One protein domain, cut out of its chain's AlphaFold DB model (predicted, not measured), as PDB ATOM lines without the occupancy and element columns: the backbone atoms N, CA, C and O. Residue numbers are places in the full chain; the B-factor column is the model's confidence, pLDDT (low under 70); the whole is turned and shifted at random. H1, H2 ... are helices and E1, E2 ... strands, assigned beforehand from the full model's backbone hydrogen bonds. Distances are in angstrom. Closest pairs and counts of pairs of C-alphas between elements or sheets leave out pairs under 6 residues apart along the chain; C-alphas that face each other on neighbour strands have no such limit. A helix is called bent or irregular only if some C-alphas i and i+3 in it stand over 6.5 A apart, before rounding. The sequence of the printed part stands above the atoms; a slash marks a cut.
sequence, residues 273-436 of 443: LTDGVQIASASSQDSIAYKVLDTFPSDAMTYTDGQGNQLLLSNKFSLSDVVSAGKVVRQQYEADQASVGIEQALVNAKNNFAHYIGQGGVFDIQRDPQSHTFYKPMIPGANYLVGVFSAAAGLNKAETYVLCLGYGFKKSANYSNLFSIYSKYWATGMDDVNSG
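AT A GLANCE: This is residues 273 to 436 of the 443 residues of an uncharacterized protein of Acetobacter tropicalis NBRC 101654 (UniProt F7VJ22). One helix, H3, runs through the middle of the domain; the two arms of the bent helix H2, folded back on each other as a long helical hairpin, meet it on one side, and H5 packs on it on another, with H4 beyond. H1 packs on H4 and on H2b, while two small pairs of strands, E1 with E4 and E2 with E3, lie by the first half of H3. The printed part has 164 residues, with five named helices and four named strands in the order H1 E1 E2 E3 H2 E4 H3 H4 H5. E1 and E4 are parallel, E2 and E3 antiparallel, and the class is mostly helix. The whole is compact, with a radius of gyration of the C-alphas of 15.3 A and spans of 46 by 38 by 34 A.

HOW THE PARTS SIT: H1, residues 273 to 281, touches H4, residues 397 to 411, at a steep tilt of 45 degrees; their closest C-alphas, of Gly 276 and Tyr 407, are 4.1 A apart. E1, residues 291 to 293, is the parallel neighbour of E4, residues 373 to 375, with N 293 and O 374 at 2.8 A. E2, residues 300 to 304, and E3, residues 310 to 314, form a hairpin, with N 301 and O 313 at 2.8 A. H2, residues 319 to 357, was assigned as one helix by its hydrogen bonds but is bent: C-alphas 339 and 342 are 9.0 A apart. Its arms, H2a up to 339 and H2b from 342, touch and run opposite ways at a shallow tilt of 17 degrees; their closest C-alphas, of Asp 336 and Ala 345, are 4.7 A apart. H2b touches H1 with residues 350 to 357 alone; their closest C-alphas, of Ala 354 and Ile 279, are 4.8 A apart. H3, residues 376 to 392, is irregular, with C-alphas 377 and 380 7.2 A apart, and touches H2a with residues 385 to 392 alone; the closest C-alphas are those of Ala 392 and Gly 326, at 4.7 A. The closest C-alphas of E3 and H3, of Leu 312 and Gly 381, are 5.3 A apart. H5, residues 423 to 434, touches H3, the closest C-alphas being those of Trp 426 and Gly 387, 3.8 A apart. H3, H4 and H5 form an up-and-down bundle, each running against the one before. Every O i to N i+4 pair is within hydrogen-bond range in H1, H2a, H2b, H4 and H5, and 11 of 13 are in H3.

IN THESE COORDINATES: H1 begins at C-alpha 273, (114.923, 86.361, 99.184). H2a measures 30.4 A, H3 25.6 A, H2b 21.9 A and H4 21.0 A from first to last C-alpha. H5 ends at C-alpha 434, (128.010, 102.162, 88.919).

THE WHOLE: The C-alphas farthest apart, of Asp 294 and Ser 339, are 47.0 A apart. The printed part has no cut; the links H2 to E4 and H4 to H5 are long. Mean pLDDT of the printed part is 82.1, with residues 282 to 289, 342, 346 and 412 to 423 under 70.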
ATOM      1  N   LEU A 273     114.773  87.819  99.092       85.38
ATOM      2  CA  LEU A 273     114.923  86.361  99.184       85.38
ATOM      3  C   LEU A 273     113.845  85.635  98.372       85.38
ATOM      4  O   LEU A 273     114.158  84.719  97.607       85.38
ATOM      5  N   THR A 274     112.585  86.052  98.514       82.56
ATOM      6  CA  THR A 274     111.460  85.494  97.749       82.56
ATOM      7  C   THR A 274     111.675  85.689  96.250       82.56
ATOM      8  O   THR A 274     111.481  84.757  95.471       82.56
ATOM      9  N   ASP A 275     112.135  86.870  95.851       77.88
ATOM     10  CA  ASP A 275     112.359  87.248  94.456       77.88
ATOM     11  C   ASP A 275     113.470  86.396  93.850       77.88
ATOM     12  O   ASP A 275     113.298  85.800  92.787       77.88
ATOM     13  N   GLY A 276     114.578  86.240  94.576       79.75
ATOM     14  CA  GLY A 276     115.663  85.341  94.208       79.75
ATOM     15  C   GLY A 276     115.178  83.905  94.000       79.75
ATOM     16  O   GLY A 276     115.480  83.288  92.974       79.75
ATOM     17  N   VAL A 277     114.375  83.382  94.932       79.69
ATOM     18  CA  VAL A 277     113.783  82.038  94.831       79.69
ATOM     19  C   VAL A 277     112.840  81.921  93.635       79.69
ATOM     20  O   VAL A 277     112.849  80.893  92.955       79.69
ATOM     21  N   GLN A 278     112.045  82.947  93.330       75.56
ATOM     22  CA  GLN A 278     111.148  82.953  92.174       75.56
ATOM     23  C   GLN A 278     111.908  83.024  90.852       75.56
ATOM     24  O   GLN A 278     111.606  82.243  89.956       75.56
ATOM     25  N   ILE A 279     112.940  83.863  90.736       73.25
ATOM     26  CA  ILE A 279     113.855  83.887  89.580       73.25
ATOM     27  C   ILE A 279     114.476  82.497  89.392       73.25
ATOM     28  O   ILE A 279     114.566  81.976  88.276       73.25
ATOM     29  N   ALA A 280     114.852  81.857  90.501       74.38
ATOM     30  CA  ALA A 280     115.321  80.486  90.499       74.38
ATOM     31  C   ALA A 280     114.231  79.462  90.167       74.38
ATOM     32  O   ALA A 280     114.590  78.415  89.655       74.38
ATOM     33  N   SER A 281     112.947  79.703  90.427       71.06
ATOM     34  CA  SER A 281     111.853  78.734  90.214       71.06
ATOM     35  C   SER A 281     111.160  78.886  88.856       71.06
ATOM     36  O   SER A 281     110.721  77.898  88.284       71.06
ATOM     37  N   ALA A 282     111.145  80.093  88.281       59.06
ATOM     38  CA  ALA A 282     110.754  80.363  86.891       59.06
ATOM     39  C   ALA A 282     111.664  79.634  85.881       59.06
ATOM     40  O   ALA A 282     111.310  79.417  84.726       59.06
ATOM     41  N   SER A 283     112.826  79.185  86.358       54.78
ATOM     42  CA  SER A 283     113.565  78.050  85.825       54.78
ATOM     43  C   SER A 283     112.669  76.841  85.567       54.78
ATOM     44  O   SER A 283     112.436  76.009  86.440       54.78
ATOM     45  N   SER A 284     112.267  76.667  84.315       46.22
ATOM     46  CA  SER A 284     111.512  75.514  83.813       46.22
ATOM     47  C   SER A 284     112.258  74.167  83.886       46.22
ATOM     48  O   SER A 284     111.879  73.221  83.189       46.22
ATOM     49  N   GLN A 285     113.324  74.049  84.688       49.12
ATOM     50  CA  GLN A 285     114.139  72.837  84.798       49.12
ATOM     51  C   GLN A 285     113.360  71.606  85.269       49.12
ATOM     52  O   GLN A 285     113.800  70.502  84.968       49.12
ATOM     53  N   ASP A 286     112.194  71.762  85.898       48.44
ATOM     54  CA  ASP A 286     111.374  70.606  86.278       48.44
ATOM     55  C   ASP A 286     110.531  70.048  85.114       48.44
ATOM     56  O   ASP A 286     109.908  69.001  85.262       48.44
ATOM     57  N   SER A 287     110.530  70.689  83.932       44.03
ATOM     58  CA  SER A 287     109.691  70.252  82.801       44.03
ATOM     59  C   SER A 287     110.433  69.847  81.520       44.03
ATOM     60  O   SER A 287     109.872  69.062  80.755       44.03
ATOM     61  N   ILE A 288     111.672  70.308  81.251       54.84
ATOM     62  CA  ILE A 288     112.401  69.948  80.013       54.84
ATOM     63  C   ILE A 288     113.923  69.862  80.240       54.84
ATOM     64  O   ILE A 288     114.577  70.853  80.569       54.84
ATOM     65  N   ALA A 289     114.513  68.680  80.031       67.94
ATOM     66  CA  ALA A 289     115.956  68.465  80.149       67.94
ATOM     67  C   ALA A 289     116.723  69.119  78.981       67.94
ATOM     68  O   ALA A 289     116.493  68.789  77.819       67.94
ATOM     69  N   TYR A 290     117.660  70.022  79.288       77.12
ATOM     70  CA  TYR A 290     118.556  70.641  78.302       77.12
ATOM     71  C   TYR A 290     119.779  69.758  78.024       77.12
ATOM     72  O   TYR A 290     120.370  69.182  78.942       77.12
ATOM     73  N   LYS A 291     120.234  69.722  76.768       85.12
ATOM     74  CA  LYS A 291     121.531  69.146  76.406       85.12
ATOM     75  C   LYS A 291     122.650  70.082  76.864       85.12
ATOM     76  O   LYS A 291     122.780  71.192  76.355       85.12
ATOM     77  N   VAL A 292     123.477  69.623  77.799       85.62
ATOM     78  CA  VAL A 292     124.629  70.386  78.303       85.62
ATOM     79  C   VAL A 292     125.799  70.282  77.326       85.62
ATOM     80  O   VAL A 292     126.203  69.179  76.957       85.62
ATOM     81  N   LEU A 293     126.349  71.427  76.925       89.06
ATOM     82  CA  LEU A 293     127.557  71.540  76.111       89.06
ATOM     83  C   LEU A 293     128.649  72.303  76.872       89.06
ATOM     84  O   LEU A 293     128.390  73.343  77.480       89.06
ATOM     85  N   ASP A 294     129.889  71.820  76.769       90.81
ATOM     86  CA  ASP A 294     131.095  72.520  77.245       90.81
ATOM     87  C   ASP A 294     131.656  73.511  76.199       90.81
ATOM     88  O   ASP A 294     132.728  74.083  76.378       90.81
ATOM     89  N   THR A 295     130.932  73.730  75.098       92.69
ATOM     90  CA  THR A 295     131.244  74.725  74.062       92.69
ATOM     91  C   THR A 295     130.374  75.971  74.227       92.69
ATOM     92  O   THR A 295     129.377  75.948  74.945       92.69
ATOM     93  N   PHE A 296     130.728  77.063  73.554       90.75
ATOM     94  CA  PHE A 296     129.924  78.287  73.497       90.75
ATOM     95  C   PHE A 296     129.119  78.360  72.187       90.75
ATOM     96  O   PHE A 296     129.486  77.695  71.210       90.75
ATOM     97  N   PRO A 297     128.006  79.112  72.152       92.88
ATOM     98  CA  PRO A 297     127.216  79.271  70.940       92.88
ATOM     99  C   PRO A 297     127.932  80.180  69.927       92.88
ATOM    100  O   PRO A 297     128.875  80.894  70.264       92.88
ATOM    101  N   SER A 298     127.500  80.160  68.664       91.50
ATOM    102  CA  SER A 298     128.161  80.911  67.582       91.50
ATOM    103  C   SER A 298     128.096  82.432  67.741       91.50
ATOM    104  O   SER A 298     128.889  83.146  67.138       91.50
ATOM    105  N   ASP A 299     127.139  82.928  68.522       91.50
ATOM    106  CA  ASP A 299     126.957  84.337  68.871       91.50
ATOM    107  C   ASP A 299     127.771  84.776  70.097       91.50
ATOM    108  O   ASP A 299     127.659  85.929  70.518       91.50
ATOM    109  N   ALA A 300     128.581  83.888  70.684       93.69
ATOM    110  CA  ALA A 300     129.412  84.234  71.827       93.69
ATOM    111  C   ALA A 300     130.525  85.221  71.446       93.69
ATOM    112  O   ALA A 300     131.228  85.052  70.449       93.69
ATOM    113  N   MET A 301     130.723  86.228  72.291       93.75
ATOM    114  CA  MET A 301     131.768  87.237  72.165       93.75
ATOM    115  C   MET A 301     132.516  87.409  73.486       93.75
ATOM    116  O   MET A 301     131.914  87.393  74.560       93.75
ATOM    117  N   THR A 302     133.831  87.605  73.412       92.56
ATOM    118  CA  THR A 302     134.645  87.921  74.590       92.56
ATOM    119  C   THR A 302     134.418  89.370  75.005       92.56
ATOM    120  O   THR A 302     134.591  90.289  74.208       92.56
ATOM    121  N   TYR A 303     134.071  89.563  76.270       89.88
ATOM    122  CA  TYR A 303     133.969  90.850  76.939       89.88
ATOM    123  C   TYR A 303     135.027  90.939  78.038       89.88
ATOM    124  O   TYR A 303     135.330  89.943  78.695       89.88
ATOM    125  N   THR A 304     135.590  92.129  78.231       88.88
ATOM    126  CA  THR A 304     136.509  92.423  79.331       88.88
ATOM    127  C   THR A 304     135.795  93.329  80.317       88.88
ATOM    128  O   THR A 304     135.402  94.435  79.948       88.88
ATOM    129  N   ASP A 305     135.612  92.843  81.542       85.69
ATOM    130  CA  ASP A 305     134.978  93.610  82.612       85.69
ATOM    131  C   ASP A 305     135.853  94.786  83.074       85.69
ATOM    132  O   ASP A 305     137.017  94.938  82.684       85.69
ATOM    133  N   GLY A 306     135.302  95.636  83.936       82.25
ATOM    134  CA  GLY A 306     136.023  96.785  84.467       82.25
ATOM    135  C   GLY A 306     137.203  96.451  85.378       82.25
ATOM    136  O   GLY A 306     137.930  97.375  85.758       82.25
ATOM    137  N   GLN A 307     137.404  95.181  85.733       84.94
ATOM    138  CA  GLN A 307     138.550  94.673  86.490       84.94
ATOM    139  C   GLN A 307     139.601  94.005  85.579       84.94
ATOM    140  O   GLN A 307     140.673  93.637  86.055       84.94
ATOM    141  N   GLY A 308     139.337  93.886  84.274       85.25
ATOM    142  CA  GLY A 308     140.232  93.264  83.301       85.25
ATOM    143  C   GLY A 308     140.023  91.759  83.109       85.25
ATOM    144  O   GLY A 308     140.783  91.145  82.356       85.25
ATOM    145  N   ASN A 309     139.012  91.145  83.733       88.50
ATOM    146  CA  ASN A 309     138.718  89.727  83.528       88.50
ATOM    147  C   ASN A 309     137.941  89.514  82.228       88.50
ATOM    148  O   ASN A 309     137.101  90.326  81.838       88.50
ATOM    149  N   GLN A 310     138.196  88.386  81.568       91.19
ATOM    150  CA  GLN A 310     137.479  87.996  80.358       91.19
ATOM    151  C   GLN A 310     136.287  87.095  80.681       91.19
ATOM    152  O   GLN A 310     136.419  86.104  81.399       91.19
ATOM    153  N   LEU A 311     135.136  87.414  80.095       91.25
ATOM    154  CA  LEU A 311     133.905  86.632  80.173       91.25
ATOM    155  C   LEU A 311     133.227  86.561  78.799       91.25
ATOM    156  O   LEU A 311     133.509  87.369  77.917       91.25
ATOM    157  N   LEU A 312     132.357  85.571  78.597       93.69
ATOM    158  CA  LEU A 312     131.621  85.395  77.342       93.69
ATOM    159  C   LEU A 312     130.224  86.009  77.448       93.69
ATOM    160  O   LEU A 312     129.462  85.635  78.335       93.69
ATOM    161  N   LEU A 313     129.882  86.909  76.526       93.88
ATOM    162  CA  LEU A 313     128.537  87.464  76.334       93.88
ATOM    163  C   LEU A 313     127.952  87.014  74.989       93.88
ATOM    164  O   LEU A 313     128.650  86.409  74.183       93.88
ATOM    165  N   SER A 314     126.673  87.298  74.743       91.69
ATOM    166  CA  SER A 314     126.020  87.072  73.445       91.69
ATOM    167  C   SER A 314     125.981  88.366  72.632       91.69
ATOM    168  O   SER A 314     125.747  89.434  73.190       91.69
ATOM    169  N   ASN A 315     126.151  88.271  71.311       90.75
ATOM    170  CA  ASN A 315     125.956  89.395  70.390       90.75
ATOM    171  C   ASN A 315     124.483  89.631  69.986       90.75
ATOM    172  O   ASN A 315     124.212  90.528  69.187       90.75
ATOM    173  N   LYS A 316     123.532  88.847  70.522       90.62
ATOM    174  CA  LYS A 316     122.086  88.985  70.250       90.62
ATOM    175  C   LYS A 316     121.493  90.286  70.791       90.62
ATOM    176  O   LYS A 316     120.448  90.720  70.316       90.62
ATOM    177  N   PHE A 317     122.144  90.882  71.779       91.75
ATOM    178  CA  PHE A 317     121.782  92.157  72.382       91.75
ATOM    179  C   PHE A 317     123.044  92.871  72.869       91.75
ATOM    180  O   PHE A 317     124.116  92.280  72.993       91.75
ATOM    181  N   SER A 318     122.920  94.161  73.147       91.06
ATOM    182  CA  SER A 318     123.974  94.983  73.732       91.06
ATOM    183  C   SER A 318     123.800  95.123  75.247       91.06
ATOM    184  O   SER A 318     122.695  94.999  75.775       91.06
ATOM    185  N   LEU A 319     124.870  95.478  75.968       90.50
ATOM    186  CA  LEU A 319     124.752  95.867  77.384       90.50
ATOM    187  C   LEU A 319     123.840  97.092  77.576       90.50
ATOM    188  O   LEU A 319     123.200  97.227  78.615       90.50
ATOM    189  N   SER A 320     123.729  97.957  76.561       89.88
ATOM    190  CA  SER A 320     122.792  99.083  76.584       89.88
ATOM    191  C   SER A 320     121.335  98.618  76.612       89.88
ATOM    192  O   SER A 320     120.510  99.272  77.248       89.88
ATOM    193  N   ASP A 321     121.011  97.491  75.974       93.25
ATOM    194  CA  ASP A 321     119.658  96.919  76.001       93.25
ATOM    195  C   ASP A 321     119.327  96.378  77.397       93.25
ATOM    196  O   ASP A 321     118.248  96.647  77.925       93.25
ATOM    197  N   VAL A 322     120.292  95.702  78.031       93.56
ATOM    198  CA  VAL A 322     120.173  95.158  79.398       93.56
ATOM    199  C   VAL A 322     119.881  96.270  80.397       93.56
ATOM    200  O   VAL A 322     118.974  96.163  81.220       93.56
ATOM    201  N   VAL A 323     120.605  97.379  80.292       91.88
ATOM    202  CA  VAL A 323     120.394  98.506  81.198       91.88
ATOM    203  C   VAL A 323     119.135  99.288  80.864       91.88
ATOM    204  O   VAL A 323     118.432  99.713  81.778       91.88
ATOM    205  N   SER A 324     118.802  99.462  79.586       92.94
ATOM    206  CA  SER A 324     117.534 100.102  79.218       92.94
ATOM    207  C   SER A 324     116.352  99.335  79.813       92.94
ATOM    208  O   SER A 324     115.461  99.953  80.390       92.94
ATOM    209  N   ALA A 325     116.389  98.000  79.770       94.12
ATOM    210  CA  ALA A 325     115.395  97.158  80.424       94.12
ATOM    211  C   ALA A 325     115.378  97.349  81.950       94.12
ATOM    212  O   ALA A 325     114.310  97.578  82.512       94.12
ATOM    213  N   GLY A 326     116.538  97.335  82.617       92.19
ATOM    214  CA  GLY A 326     116.620  97.586  84.064       92.19
ATOM    215  C   GLY A 326     116.006  98.933  84.467       92.19
ATOM    216  O   GLY A 326     115.176  98.994  85.371       92.19
ATOM    217  N   LYS A 327     116.307 100.006  83.724       92.50
ATOM    218  CA  LYS A 327     115.733 101.341  83.961       92.50
ATOM    219  C   LYS A 327     114.216 101.374  83.791       92.50
ATOM    220  O   LYS A 327     113.538 102.026  84.580       92.50
ATOM    221  N   VAL A 328     113.682 100.675  82.788       93.44
ATOM    222  CA  VAL A 328     112.228 100.558  82.586       93.44
ATOM    223  C   VAL A 328     111.580  99.862  83.780       93.44
ATOM    224  O   VAL A 328     110.554 100.325  84.271       93.44
ATOM    225  N   VAL A 329     112.196  98.797  84.298       90.25
ATOM    226  CA  VAL A 329     111.692  98.107  85.493       90.25
ATOM    227  C   VAL A 329     111.715  99.016  86.717       90.25
ATOM    228  O   VAL A 329     110.737  99.032  87.463       90.25
ATOM    229  N   ARG A 330     112.763  99.830  86.895       89.31
ATOM    230  CA  ARG A 330     112.811 100.825  87.976       89.31
ATOM    231  C   ARG A 330     111.687 101.853  87.867       89.31
ATOM    232  O   ARG A 330     110.998 102.105  88.849       89.31
ATOM    233  N   GLN A 331     111.482 102.415  86.679       90.88
ATOM    234  CA  GLN A 331     110.418 103.393  86.436       90.88
ATOM    235  C   GLN A 331     109.033 102.799  86.707       90.88
ATOM    236  O   GLN A 331     108.181 103.463  87.294       90.88
ATOM    237  N   GLN A 332     108.818 101.540  86.316       89.56
ATOM    238  CA  GLN A 332     107.568 100.846  86.599       89.56
ATOM    239  C   GLN A 332     107.384 100.609  88.099       89.56
ATOM    240  O   GLN A 332     106.300 100.855  88.613       89.56
ATOM    241  N   TYR A 333     108.435 100.192  88.810       84.56
ATOM    242  CA  TYR A 333     108.388 100.018  90.260       84.56
ATOM    243  C   TYR A 333     108.010 101.317  90.982       84.56
ATOM    244  O   TYR A 333     107.125 101.308  91.830       84.56
ATOM    245  N   GLU A 334     108.624 102.445  90.617       86.12
ATOM    246  CA  GLU A 334     108.311 103.753  91.213       86.12
ATOM    247  C   GLU A 334     106.860 104.179  90.931       86.12
ATOM    248  O   GLU A 334     106.171 104.687  91.819       86.12
ATOM    249  N   ALA A 335     106.367 103.928  89.714       89.25
ATOM    250  CA  ALA A 335     104.974 104.185  89.350       89.25
ATOM    251  C   ALA A 335     103.990 103.275  90.110       89.25
ATOM    252  O   ALA A 335     102.925 103.725  90.544       89.25
ATOM    253  N   ASP A 336     104.344 102.006  90.302       86.94
ATOM    254  CA  ASP A 336     103.539 101.046  91.052       86.94
ATOM    255  C   ASP A 336     103.525 101.401  92.542       86.94
ATOM    256  O   ASP A 336     102.463 101.430  93.157       86.94
ATOM    257  N   GLN A 337     104.665 101.781  93.123       81.50
ATOM    258  CA  GLN A 337     104.741 102.181  94.529       81.50
ATOM    259  C   GLN A 337     103.811 103.367  94.815       81.50
ATOM    260  O   GLN A 337     103.104 103.368  95.824       81.50
ATOM    261  N   ALA A 338     103.765 104.344  93.904       86.12
ATOM    262  CA  ALA A 338     102.897 105.511  94.020       86.12
ATOM    263  C   ALA A 338     101.401 105.199  93.824       86.12
ATOM    264  O   ALA A 338     100.557 105.950  94.313       86.12
ATOM    265  N   SER A 339     101.055 104.134  93.093       90.94
ATOM    266  CA  SER A 339      99.669 103.846  92.692       90.94
ATOM    267  C   SER A 339      99.004 102.722  93.485       90.94
ATOM    268  O   SER A 339      97.817 102.816  93.796       90.94
ATOM    269  N   VAL A 340      99.750 101.668  93.811       84.06
ATOM    270  CA  VAL A 340      99.248 100.434  94.436       84.06
ATOM    271  C   VAL A 340      99.946 100.100  95.759       84.06
ATOM    272  O   VAL A 340      99.625  99.088  96.380       84.06
ATOM    273  N   GLY A 341     100.859 100.959  96.219       77.56
ATOM    274  CA  GLY A 341     101.621 100.764  97.450       77.56
ATOM    275  C   GLY A 341     102.818  99.826  97.276       77.56
ATOM    276  O   GLY A 341     102.980  99.152  96.257       77.56
ATOM    277  N   ILE A 342     103.684  99.796  98.292       68.50
ATOM    278  CA  ILE A 342     104.984  99.114  98.221       68.50
ATOM    279  C   ILE A 342     104.857  97.598  98.023       68.50
ATOM    280  O   ILE A 342     105.609  97.017  97.247       68.50
ATOM    281  N   GLU A 343     103.868  96.954  98.649       70.81
ATOM    282  CA  GLU A 343     103.694  95.498  98.569       70.81
ATOM    283  C   GLU A 343     103.410  95.030  97.137       70.81
ATOM    284  O   GLU A 343     104.090  94.139  96.621       70.81
ATOM    285  N   GLN A 344     102.447  95.659  96.456       77.25
ATOM    286  CA  GLN A 344     102.095  95.286  95.087       77.25
ATOM    287  C   GLN A 344     103.165  95.734  94.078       77.25
ATOM    288  O   GLN A 344     103.417  95.024  93.104       77.25
ATOM    289  N   ALA A 345     103.841  96.861  94.326       75.50
ATOM    290  CA  ALA A 345     104.974  97.304  93.515       75.50
ATOM    291  C   ALA A 345     106.129  96.296  93.535       75.50
ATOM    292  O   ALA A 345     106.670  95.951  92.481       75.50
ATOM    293  N   LEU A 346     106.452  95.753  94.712       68.81
ATOM    294  CA  LEU A 346     107.432  94.677  94.847       68.81
ATOM    295  C   LEU A 346     106.992  93.434  94.060       68.81
ATOM    296  O   LEU A 346     107.799  92.852  93.340       68.81
ATOM    297  N   VAL A 347     105.713  93.041  94.119       75.31
ATOM    298  CA  VAL A 347     105.180  91.914  93.323       75.31
ATOM    299  C   VAL A 347     105.309  92.139  91.812       75.31
ATOM    300  O   VAL A 347     105.621  91.208  91.071       75.31
ATOM    301  N   ASN A 348     105.105  93.358  91.324       78.50
ATOM    302  CA  ASN A 348     105.250  93.649  89.900       78.50
ATOM    303  C   ASN A 348     106.723  93.663  89.465       78.50
ATOM    304  O   ASN A 348     107.064  93.094  88.423       78.50
ATOM    305  N   ALA A 349     107.609  94.240  90.286       76.00
ATOM    306  CA  ALA A 349     109.050  94.191  90.063       76.00
ATOM    307  C   ALA A 349     109.544  92.739  89.951       76.00
ATOM    308  O   ALA A 349     110.249  92.416  88.996       76.00
ATOM    309  N   LYS A 350     109.075  91.832  90.820       74.19
ATOM    310  CA  LYS A 350     109.381  90.385  90.764       74.19
ATOM    311  C   LYS A 350     109.173  89.772  89.384       74.19
ATOM    312  O   LYS A 350     110.081  89.148  88.830       74.19
ATOM    313  N   ASN A 351     107.985  89.968  88.813       79.19
ATOM    314  CA  ASN A 351     107.624  89.396  87.515       79.19
ATOM    315  C   ASN A 351     108.531  89.922  86.396       79.19
ATOM    316  O   ASN A 351     108.936  89.165  85.511       79.19
ATOM    317  N   ASN A 352     108.905  91.199  86.469       84.00
ATOM    318  CA  ASN A 352     109.815  91.810  85.510       84.00
ATOM    319  C   ASN A 352     111.245  91.264  85.635       84.00
ATOM    320  O   ASN A 352     111.871  90.950  84.623       84.00
ATOM    321  N   PHE A 353     111.756  91.091  86.856       83.00
ATOM    322  CA  PHE A 353     113.069  90.479  87.080       83.00
ATOM    323  C   PHE A 353     113.121  89.054  86.512       83.00
ATOM    324  O   PHE A 353     114.026  88.728  85.740       83.00
ATOM    325  N   ALA A 354     112.118  88.223  86.811       79.88
ATOM    326  CA  ALA A 354     112.029  86.872  86.260       79.88
ATOM    327  C   ALA A 354     111.951  86.869  84.721       79.88
ATOM    328  O   ALA A 354     112.596  86.042  84.077       79.88
ATOM    329  N   HIS A 355     111.223  87.819  84.122       85.56
ATOM    330  CA  HIS A 355     111.110  87.956  82.669       85.56
ATOM    331  C   HIS A 355     112.448  88.284  81.985       85.56
ATOM    332  O   HIS A 355     112.778  87.689  80.956       85.56
ATOM    333  N   TYR A 356     113.224  89.224  82.530       88.88
ATOM    334  CA  TYR A 356     114.449  89.691  81.876       88.88
ATOM    335  C   TYR A 356     115.665  88.819  82.175       88.88
ATOM    336  O   TYR A 356     116.410  88.482  81.256       88.88
ATOM    337  N   ILE A 357     115.874  88.467  83.441       84.88
ATOM    338  CA  ILE A 357     117.122  87.855  83.917       84.88
ATOM    339  C   ILE A 357     116.921  86.497  84.601       84.88
ATOM    340  O   ILE A 357     117.885  85.885  85.065       84.88
ATOM    341  N   GLY A 358     115.684  85.994  84.637       76.19
ATOM    342  CA  GLY A 358     115.403  84.603  84.978       76.19
ATOM    343  C   GLY A 358     115.923  83.624  83.926       76.19
ATOM    344  O   GLY A 358     116.337  83.992  82.826       76.19
ATOM    345  N   GLN A 359     115.906  82.335  84.262       75.62
ATOM    346  CA  GLN A 359     116.267  81.299  83.294       75.62
ATOM    347  C   GLN A 359     115.231  81.243  82.163       75.62
ATOM    348  O   GLN A 359     114.033  81.189  82.426       75.62
ATOM    349  N   GLY A 360     115.688  81.238  80.914       75.06
ATOM    350  CA  GLY A 360     114.829  81.406  79.740       75.06
ATOM    351  C   GLY A 360     114.291  82.831  79.560       75.06
ATOM    352  O   GLY A 360     113.488  83.057  78.656       75.06
ATOM    353  N   GLY A 361     114.725  83.775  80.399       82.62
ATOM    354  CA  GLY A 361     114.420  85.191  80.262       82.62
ATOM    355  C   GLY A 361     115.142  85.833  79.078       82.62
ATOM    356  O   GLY A 361     115.989  85.221  78.423       82.62
ATOM    357  N   VAL A 362     114.811  87.096  78.815       89.69
ATOM    358  CA  VAL A 362     115.305  87.859  77.652       89.69
ATOM    359  C   VAL A 362     116.836  87.854  77.544       89.69
ATOM    360  O   VAL A 362     117.374  87.746  76.443       89.69
ATOM    361  N   PHE A 363     117.536  87.942  78.677       91.31
ATOM    362  CA  PHE A 363     118.995  88.014  78.745       91.31
ATOM    363  C   PHE A 363     119.655  86.703  79.205       91.31
ATOM    364  O   PHE A 363     120.836  86.701  79.559       91.31
ATOM    365  N   ASP A 364     118.939  85.571  79.177       87.69
ATOM    366  CA  ASP A 364     119.536  84.262  79.457       87.69
ATOM    367  C   ASP A 364     120.404  83.783  78.280       87.69
ATOM    368  O   ASP A 364     119.934  83.161  77.331       87.69
ATOM    369  N   ILE A 365     121.707  84.053  78.355       90.44
ATOM    370  CA  ILE A 365     122.680  83.681  77.311       90.44
ATOM    371  C   ILE A 365     123.256  82.270  77.462       90.44
ATOM    372  O   ILE A 365     123.992  81.807  76.591       90.44
ATOM    373  N   GLN A 366     122.978  81.590  78.575       87.56
ATOM    374  CA  GLN A 366     123.488  80.237  78.837       87.56
ATOM    375  C   GLN A 366     122.511  79.152  78.380       87.56
ATOM    376  O   GLN A 366     122.881  77.978  78.370       87.56
ATOM    377  N   ARG A 367     121.288  79.516  77.975       86.19
ATOM    378  CA  ARG A 367     120.280  78.591  77.448       86.19
ATOM    379  C   ARG A 367     119.772  79.056  76.097       86.19
ATOM    380  O   ARG A 367     119.467  80.223  75.902       86.19
ATOM    381  N   ASP A 368     119.612  78.107  75.187       86.19
ATOM    382  CA  ASP A 368     118.838  78.299  73.968       86.19
ATOM    383  C   ASP A 368     117.541  77.479  74.064       86.19
ATOM    384  O   ASP A 368     117.596  76.244  74.013       86.19
ATOM    385  N   PRO A 369     116.376  78.133  74.228       80.06
ATOM    386  CA  PRO A 369     115.101  77.438  74.349       80.06
ATOM    387  C   PRO A 369     114.665  76.755  73.048       80.06
ATOM    388  O   PRO A 369     113.921  75.786  73.119       80.06
ATOM    389  N   GLN A 370     115.128  77.205  71.873       83.81
ATOM    390  CA  GLN A 370     114.735  76.599  70.596       83.81
ATOM    391  C   GLN A 370     115.443  75.263  70.364       83.81
ATOM    392  O   GLN A 370     114.827  74.297  69.918       83.81
ATOM    393  N   SER A 371     116.740  75.203  70.669       85.56
ATOM    394  CA  SER A 371     117.547  73.987  70.508       85.56
ATOM    395  C   SER A 371     117.617  73.118  71.768       85.56
ATOM    396  O   SER A 371     118.274  72.078  71.745       85.56
ATOM    397  N   HIS A 372     116.974  73.536  72.866       84.81
ATOM    398  CA  HIS A 372     117.081  72.915  74.191       84.81
ATOM    399  C   HIS A 372     118.542  72.666  74.614       84.81
ATOM    400  O   HIS A 372     118.880  71.619  75.170       84.81
ATOM    401  N   THR A 373     119.423  73.638  74.356       87.12
ATOM    402  CA  THR A 373     120.863  73.540  74.650       87.12
ATOM    403  C   THR A 373     121.275  74.452  75.803       87.12
ATOM    404  O   THR A 373     120.853  75.604  75.871       87.12
ATOM    405  N   PHE A 374     122.095  73.935  76.719       86.56
ATOM    406  CA  PHE A 374     122.708  74.694  77.808       86.56
ATOM    407  C   PHE A 374     124.219  74.813  77.577       86.56
ATOM    408  O   PHE A 374     124.920  73.802  77.510       86.56
ATOM    409  N   TYR A 375     124.724  76.040  77.482       89.00
ATOM    410  CA  TYR A 375     126.125  76.352  77.201       89.00
ATOM    411  C   TYR A 375     126.861  76.700  78.494       89.00
ATOM    412  O   TYR A 375     126.841  77.839  78.962       89.00
ATOM    413  N   LYS A 376     127.560  75.721  79.071       85.38
ATOM    414  CA  LYS A 376     128.269  75.878  80.349       85.38
ATOM    415  C   LYS A 376     129.295  77.030  80.367       85.38
ATOM    416  O   LYS A 376     129.364  77.721  81.384       85.38
ATOM    417  N   PRO A 377     130.057  77.319  79.290       90.25
ATOM    418  CA  PRO A 377     130.990  78.452  79.283       90.25
ATOM    419  C   PRO A 377     130.328  79.832  79.419       90.25
ATOM    420  O   PRO A 377     131.007  80.792  79.769       90.25
ATOM    421  N   MET A 378     129.019  79.941  79.167       90.06
ATOM    422  CA  MET A 378     128.276  81.206  79.227       90.06
ATOM    423  C   MET A 378     127.802  81.561  80.646       90.06
ATOM    424  O   MET A 378     127.330  82.675  80.865       90.06
ATOM    425  N   ILE A 379     127.939  80.650  81.624       85.88
ATOM    426  CA  ILE A 379     127.471  80.857  83.005       85.88
ATOM    427  C   ILE A 379     128.036  82.152  83.623       85.88
ATOM    428  O   ILE A 379     127.241  82.926  84.159       85.88
ATOM    429  N   PRO A 380     129.354  82.451  83.561       87.88
ATOM    430  CA  PRO A 380     129.888  83.703  84.102       87.88
ATOM    431  C   PRO A 380     129.233  84.948  83.502       87.88
ATOM    432  O   PRO A 380     128.859  85.856  84.236       87.88
ATOM    433  N   GLY A 381     129.041  84.964  82.179       89.94
ATOM    434  CA  GLY A 381     128.424  86.087  81.484       89.94
ATOM    435  C   GLY A 381     126.951  86.263  81.818       89.94
ATOM    436  O   GLY A 381     126.525  87.378  82.087       89.94
ATOM    437  N   ALA A 382     126.185  85.174  81.895       88.50
ATOM    438  CA  ALA A 382     124.786  85.237  82.313       88.50
ATOM    439  C   ALA A 382     124.647  85.838  83.724       88.50
ATOM    440  O   ALA A 382     123.806  86.698  83.955       88.50
ATOM    441  N   ASN A 383     125.527  85.445  84.650       86.50
ATOM    442  CA  ASN A 383     125.568  85.994  86.007       86.50
ATOM    443  C   ASN A 383     126.044  87.462  86.037       86.50
ATOM    444  O   ASN A 383     125.523  88.260  86.810       86.50
ATOM    445  N   TYR A 384     126.985  87.850  85.173       90.94
ATOM    446  CA  TYR A 384     127.387  89.253  85.011       90.94
ATOM    447  C   TYR A 384     126.214  90.143  84.574       90.94
ATOM    448  O   TYR A 384     126.004  91.217  85.136       90.94
ATOM    449  N   LEU A 385     125.407  89.673  83.617       91.38
ATOM    450  CA  LEU A 385     124.242  90.404  83.115       91.38
ATOM    451  C   LEU A 385     123.165  90.627  84.180       91.38
ATOM    452  O   LEU A 385     122.522  91.675  84.162       91.38
ATOM    453  N   VAL A 386     123.006  89.698  85.130       88.50
ATOM    454  CA  VAL A 386     122.137  89.905  86.298       88.50
ATOM    455  C   VAL A 386     122.609  91.117  87.103       88.50
ATOM    456  O   VAL A 386     121.812  92.003  87.382       88.50
ATOM    457  N   GLY A 387     123.906  91.205  87.406       89.38
ATOM    458  CA  GLY A 387     124.484  92.351  88.114       89.38
ATOM    459  C   GLY A 387     124.283  93.681  87.387       89.38
ATOM    460  O   GLY A 387     123.878  94.672  87.993       89.38
ATOM    461  N   VAL A 388     124.516  93.690  86.070       92.31
ATOM    462  CA  VAL A 388     124.291  94.867  85.214       92.31
ATOM    463  C   VAL A 388     122.824  95.303  85.252       92.31
ATOM    464  O   VAL A 388     122.534  96.490  85.413       92.31
ATOM    465  N   PHE A 389     121.897  94.352  85.120       93.06
ATOM    466  CA  PHE A 389     120.463  94.619  85.170       93.06
ATOM    467  C   PHE A 389     120.023  95.128  86.548       93.06
ATOM    468  O   PHE A 389     119.323  96.134  86.612       93.06
ATOM    469  N   SER A 390     120.463  94.493  87.638       89.38
ATOM    470  CA  SER A 390     120.123  94.887  89.011       89.38
ATOM    471  C   SER A 390     120.567  96.314  89.328       89.38
ATOM    472  O   SER A 390     119.762  97.108  89.811       89.38
ATOM    473  N   ALA A 391     121.805  96.684  88.977       91.19
ATOM    474  CA  ALA A 391     122.277  98.060  89.146       91.19
ATOM    475  C   ALA A 391     121.480  99.055  88.285       91.19
ATOM    476  O   ALA A 391     121.115 100.133  88.750       91.19
ATOM    477  N   ALA A 392     121.147  98.691  87.044       91.69
ATOM    478  CA  ALA A 392     120.300  99.515  86.183       91.69
ATOM    479  C   ALA A 392     118.859  99.667  86.696       91.69
ATOM    480  O   ALA A 392     118.234 100.699  86.452       91.69
ATOM    481  N   ALA A 393     118.351  98.657  87.404       89.38
ATOM    482  CA  ALA A 393     117.066  98.673  88.092       89.38
ATOM    483  C   ALA A 393     117.105  99.428  89.433       89.38
ATOM    484  O   ALA A 393     116.095  99.483  90.129       89.38
ATOM    485  N   GLY A 394     118.241 100.039  89.785       88.38
ATOM    486  CA  GLY A 394     118.392 100.861  90.983       88.38
ATOM    487  C   GLY A 394     118.626 100.072  92.266       88.38
ATOM    488  O   GLY A 394     118.553 100.675  93.332       88.38
ATOM    489  N   LEU A 395     118.910  98.767  92.180       87.00
ATOM    490  CA  LEU A 395     119.267  97.981  93.356       87.00
ATOM    491  C   LEU A 395     120.673  98.344  93.843       87.00
ATOM    492  O   LEU A 395     121.609  98.507  93.052       87.00
ATOM    493  N   ASN A 396     120.836  98.407  95.157       85.69
ATOM    494  CA  ASN A 396     122.113  98.530  95.833       85.69
ATOM    495  C   ASN A 396     122.780  97.145  96.015       85.69
ATOM    496  O   ASN A 396     122.239  96.092  95.648       85.69
ATOM    497  N   LYS A 397     124.016  97.144  96.531       83.94
ATOM    498  CA  LYS A 397     124.813  95.914  96.677       83.94
ATOM    499  C   LYS A 397     124.187  94.913  97.648       83.94
ATOM    500  O   LYS A 397     124.222  93.721  97.360       83.94
ATOM    501  N   ALA A 398     123.626  95.385  98.758       87.00
ATOM    502  CA  ALA A 398     122.973  94.547  99.756       87.00
ATOM    503  C   ALA A 398     121.707  93.892  99.199       87.00
ATOM    504  O   ALA A 398     121.559  92.674  99.277       87.00
ATOM    505  N   GLU A 399     120.846  94.670  98.546       87.25
ATOM    506  CA  GLU A 399     119.617  94.166  97.925       87.25
ATOM    507  C   GLU A 399     119.933  93.094  96.872       87.25
ATOM    508  O   GLU A 399     119.367  92.000  96.873       87.25
ATOM    509  N   THR A 400     120.917  93.367  96.009       83.81
ATOM    510  CA  THR A 400     121.357  92.413  94.980       83.81
ATOM    511  C   THR A 400     121.990  91.161  95.591       83.81
ATOM    512  O   THR A 400     121.799  90.056  95.077       83.81
ATOM    513  N   TYR A 401     122.732  91.313  96.688       83.81
ATOM    514  CA  TYR A 401     123.316  90.195  97.419       83.81
ATOM    515  C   TYR A 401     122.232  89.287  98.011       83.81
ATOM    516  O   TYR A 401     122.269  88.079  97.779       83.81
ATOM    517  N   VAL A 402     121.222  89.845  98.683       85.69
ATOM    518  CA  VAL A 402     120.112  89.063  99.247       85.69
ATOM    519  C   VAL A 402     119.269  88.399  98.155       85.69
ATOM    520  O   VAL A 402     118.905  87.227  98.277       85.69
ATOM    521  N   LEU A 403     119.043  89.077  97.028       83.88
ATOM    522  CA  LEU A 403     118.404  88.470  95.857       83.88
ATOM    523  C   LEU A 403     119.221  87.277  95.323       83.88
ATOM    524  O   LEU A 403     118.667  86.218  95.008       83.88
ATOM    525  N   CYS A 404     120.553  87.397  95.282       78.56
ATOM    526  CA  CYS A 404     121.447  86.297  94.916       78.56
ATOM    527  C   CYS A 404     121.366  85.126  95.906       78.56
ATOM    528  O   CYS A 404     121.408  83.968  95.478       78.56
ATOM    529  N   LEU A 405     121.243  85.404  97.207       80.81
ATOM    530  CA  LEU A 405     121.064  84.372  98.230       80.81
ATOM    531  C   LEU A 405     119.796  83.568  97.984       80.81
ATOM    532  O   LEU A 405     119.869  82.343  97.914       80.81
ATOM    533  N   GLY A 406     118.662  84.241  97.768       81.81
ATOM    534  CA  GLY A 406     117.396  83.579  97.454       81.81
ATOM    535  C   GLY A 406     117.522  82.644  96.247       81.81
ATOM    536  O   GLY A 406     117.171  81.463  96.319       81.81
ATOM    537  N   TYR A 407     118.120  83.134  95.154       79.44
ATOM    538  CA  TYR A 407     118.364  82.323  93.956       79.44
ATOM    539  C   TYR A 407     119.248  81.107  94.260       79.44
ATOM    540  O   TYR A 407     118.945  79.967  93.884       79.44
ATOM    541  N   GLY A 408     120.353  81.354  94.961       75.94
ATOM    542  CA  GLY A 408     121.326  80.346  95.333       75.94
ATOM    543  C   GLY A 408     120.729  79.257  96.219       75.94
ATOM    544  O   GLY A 408     120.941  78.075  95.943       75.94
ATOM    545  N   PHE A 409     119.939  79.617  97.231       77.81
ATOM    546  CA  PHE A 409     119.345  78.654  98.153       77.81
ATOM    547  C   PHE A 409     118.384  77.677  97.465       77.81
ATOM    548  O   PHE A 409     118.363  76.498  97.825       77.81
ATOM    549  N   LYS A 410     117.633  78.114  96.440       77.94
ATOM    550  CA  LYS A 410     116.739  77.219  95.682       77.94
ATOM    551  C   LYS A 410     117.507  76.261  94.762       77.94
ATOM    552  O   LYS A 410     117.075  75.124  94.572       77.94
ATOM    553  N   LYS A 411     118.633  76.691  94.175       72.69
ATOM    554  CA  LYS A 411     119.322  75.945  93.097       72.69
ATOM    555  C   LYS A 411     120.619  75.250  93.487       72.69
ATOM    556  O   LYS A 411     120.962  74.249  92.859       72.69
ATOM    557  N   SER A 412     121.354  75.736  94.482       66.38
ATOM    558  CA  SER A 412     122.622  75.119  94.870       66.38
ATOM    559  C   SER A 412     122.378  73.811  95.613       66.38
ATOM    560  O   SER A 412     121.581  73.756  96.543       66.38
ATOM    561  N   ALA A 413     123.081  72.748  95.226       57.97
ATOM    562  CA  ALA A 413     123.126  71.499  95.989       57.97
ATOM    563  C   ALA A 413     124.147  71.556  97.144       57.97
ATOM    564  O   ALA A 413     124.178  70.657  97.977       57.97
ATOM    565  N   ASN A 414     125.001  72.591  97.187       57.41
ATOM    566  CA  ASN A 414     126.029  72.758  98.209       57.41
ATOM    567  C   ASN A 414     126.091  74.214  98.698       57.41
ATOM    568  O   ASN A 414     126.577  75.106  97.995       57.41
ATOM    569  N   TYR A 415     125.617  74.436  99.923       58.47
ATOM    570  CA  TYR A 415     125.510  75.756 100.545       58.47
ATOM    571  C   TYR A 415     126.870  76.393 100.853       58.47
ATOM    572  O   TYR A 415     127.020  77.604 100.724       58.47
ATOM    573  N   SER A 416     127.899  75.582 101.128       53.94
ATOM    574  CA  SER A 416     129.259  76.074 101.413       53.94
ATOM    575  C   SER A 416     129.927  76.790 100.226       53.94
ATOM    576  O   SER A 416     130.865  77.557 100.418       53.94
ATOM    577  N   ASN A 417     129.419  76.582  99.003       52.09
ATOM    578  CA  ASN A 417     129.941  77.170  97.765       52.09
ATOM    579  C   ASN A 417     129.029  78.241  97.150       52.09
ATOM    580  O   ASN A 417     129.311  78.703  96.041       52.09
ATOM    581  N   LEU A 418     127.956  78.657  97.838       56.62
ATOM    582  CA  LEU A 418     127.042  79.698  97.345       56.62
ATOM    583  C   LEU A 418     127.768  81.000  96.973       56.62
ATOM    584  O   LEU A 418     127.358  81.694  96.044       56.62
ATOM    585  N   PHE A 419     128.890  81.279  97.640       54.16
ATOM    586  CA  PHE A 419     129.576  82.567  97.579       54.16
ATOM    587  C   PHE A 419     130.822  82.632  96.699       54.16
ATOM    588  O   PHE A 419     131.294  83.730  96.423       54.16
ATOM    589  N   SER A 420     131.394  81.509  96.253       53.09
ATOM    590  CA  SER A 420     132.755  81.551  95.689       53.09
ATOM    591  C   SER A 420     132.819  81.649  94.162       53.09
ATOM    592  O   SER A 420     133.828  82.119  93.630       53.09
ATOM    593  N   ILE A 421     131.772  81.249  93.427       57.16
ATOM    594  CA  ILE A 421     131.883  81.127  91.960       57.16
ATOM    595  C   ILE A 421     130.990  82.105  91.189       57.16
ATOM    596  O   ILE A 421     131.473  82.658  90.202       57.16
ATOM    597  N   TYR A 422     129.743  82.360  91.608       63.88
ATOM    598  CA  TYR A 422     128.767  83.078  90.764       63.88
ATOM    599  C   TYR A 422     128.374  84.479  91.254       63.88
ATOM    600  O   TYR A 422     128.273  85.384  90.425       63.88
ATOM    601  N   SER A 423     128.242  84.692  92.569       67.06
ATOM    602  CA  SER A 423     127.905  86.000  93.165       67.06
ATOM    603  C   SER A 423     128.930  87.089  92.832       67.06
ATOM    604  O   SER A 423     128.566  88.245  92.626       67.06
ATOM    605  N   LYS A 424     130.208  86.714  92.677       78.50
ATOM    606  CA  LYS A 424     131.263  87.642  92.247       78.50
ATOM    607  C   LYS A 424     130.947  88.308  90.905       78.50
ATOM    608  O   LYS A 424     131.215  89.488  90.755       78.50
ATOM    609  N   TYR A 425     130.337  87.590  89.955       85.94
ATOM    610  CA  TYR A 425     130.016  88.161  88.644       85.94
ATOM    611  C   TYR A 425     128.847  89.143  88.724       85.94
ATOM    612  O   TYR A 425     128.847  90.129  87.994       85.94
ATOM    613  N   TRP A 426     127.894  88.920  89.636       87.00
ATOM    614  CA  TRP A 426     126.806  89.868  89.889       87.00
ATOM    615  C   TRP A 426     127.380  91.165  90.462       87.00
ATOM    616  O   TRP A 426     127.109  92.244  89.941       87.00
ATOM    617  N   ALA A 427     128.254  91.056  91.468       83.88
ATOM    618  CA  ALA A 427     128.946  92.207  92.044       83.88
ATOM    619  C   ALA A 427     129.775  92.968  90.993       83.88
ATOM    620  O   ALA A 427     129.657  94.187  90.891       83.88
ATOM    621  N   THR A 428     130.541  92.262  90.153       88.69
ATOM    622  CA  THR A 428     131.302  92.881  89.056       88.69
ATOM    623  C   THR A 428     130.394  93.615  88.066       88.69
ATOM    624  O   THR A 428     130.699  94.742  87.681       88.69
ATOM    625  N   GLY A 429     129.270  93.012  87.662       89.38
ATOM    626  CA  GLY A 429     128.301  93.652  86.767       89.38
ATOM    627  C   GLY A 429     127.733  94.946  87.345       89.38
ATOM    628  O   GLY A 429     127.654  95.953  86.640       89.38
ATOM    629  N   MET A 430     127.410  94.949  88.641       90.06
ATOM    630  CA  MET A 430     126.971  96.162  89.332       90.06
ATOM    631  C   MET A 430     128.057  97.235  89.383       90.06
ATOM    632  O   MET A 430     127.797  98.397  89.075       90.06
ATOM    633  N   ASP A 431     129.276  96.856  89.774       89.38
ATOM    634  CA  ASP A 431     130.402  97.782  89.898       89.38
ATOM    635  C   ASP A 431     130.734  98.444  88.557       89.38
ATOM    636  O   ASP A 431     131.019  99.643  88.506       89.38
ATOM    637  N   ASP A 432     130.649  97.703  87.453       89.81
ATOM    638  CA  ASP A 432     130.885  98.237  86.114       89.81
ATOM    639  C   ASP A 432     129.816  99.251  85.685       89.81
ATOM    640  O   ASP A 432     130.147 100.258  85.047       89.81
ATOM    641  N   VAL A 433     128.546  99.023  86.039       88.31
ATOM    642  CA  VAL A 433     127.464  99.992  85.799       88.31
ATOM    643  C   VAL A 433     127.669 101.239  86.654       88.31
ATOM    644  O   VAL A 433     127.700 102.349  86.120       88.31
ATOM    645  N   ASN A 434     127.881 101.064  87.959       86.06
ATOM    646  CA  ASN A 434     128.010 102.162  88.919       86.06
ATOM    647  C   ASN A 434     129.264 103.015  88.682       86.06
ATOM    648  O   ASN A 434     129.252 104.219  88.925       86.06
ATOM    649  N   SER A 435     130.341 102.420  88.164       85.44
ATOM    650  CA  SER A 435     131.567 103.140  87.787       85.44
ATOM    651  C   SER A 435     131.520 103.759  86.382       85.44
ATOM    652  O   SER A 435     132.504 104.359  85.947       85.44
ATOM    653  N   GLY A 436     130.409 103.613  85.649       80.88
ATOM    654  CA  GLY A 436     130.254 104.132  84.286       80.88
ATOM    655  C   GLY A 436     131.126 103.425  83.241       80.88
ATOM    656  O   GLY A 436     131.316 103.943  82.138       80.88
TER     657      GLY A 436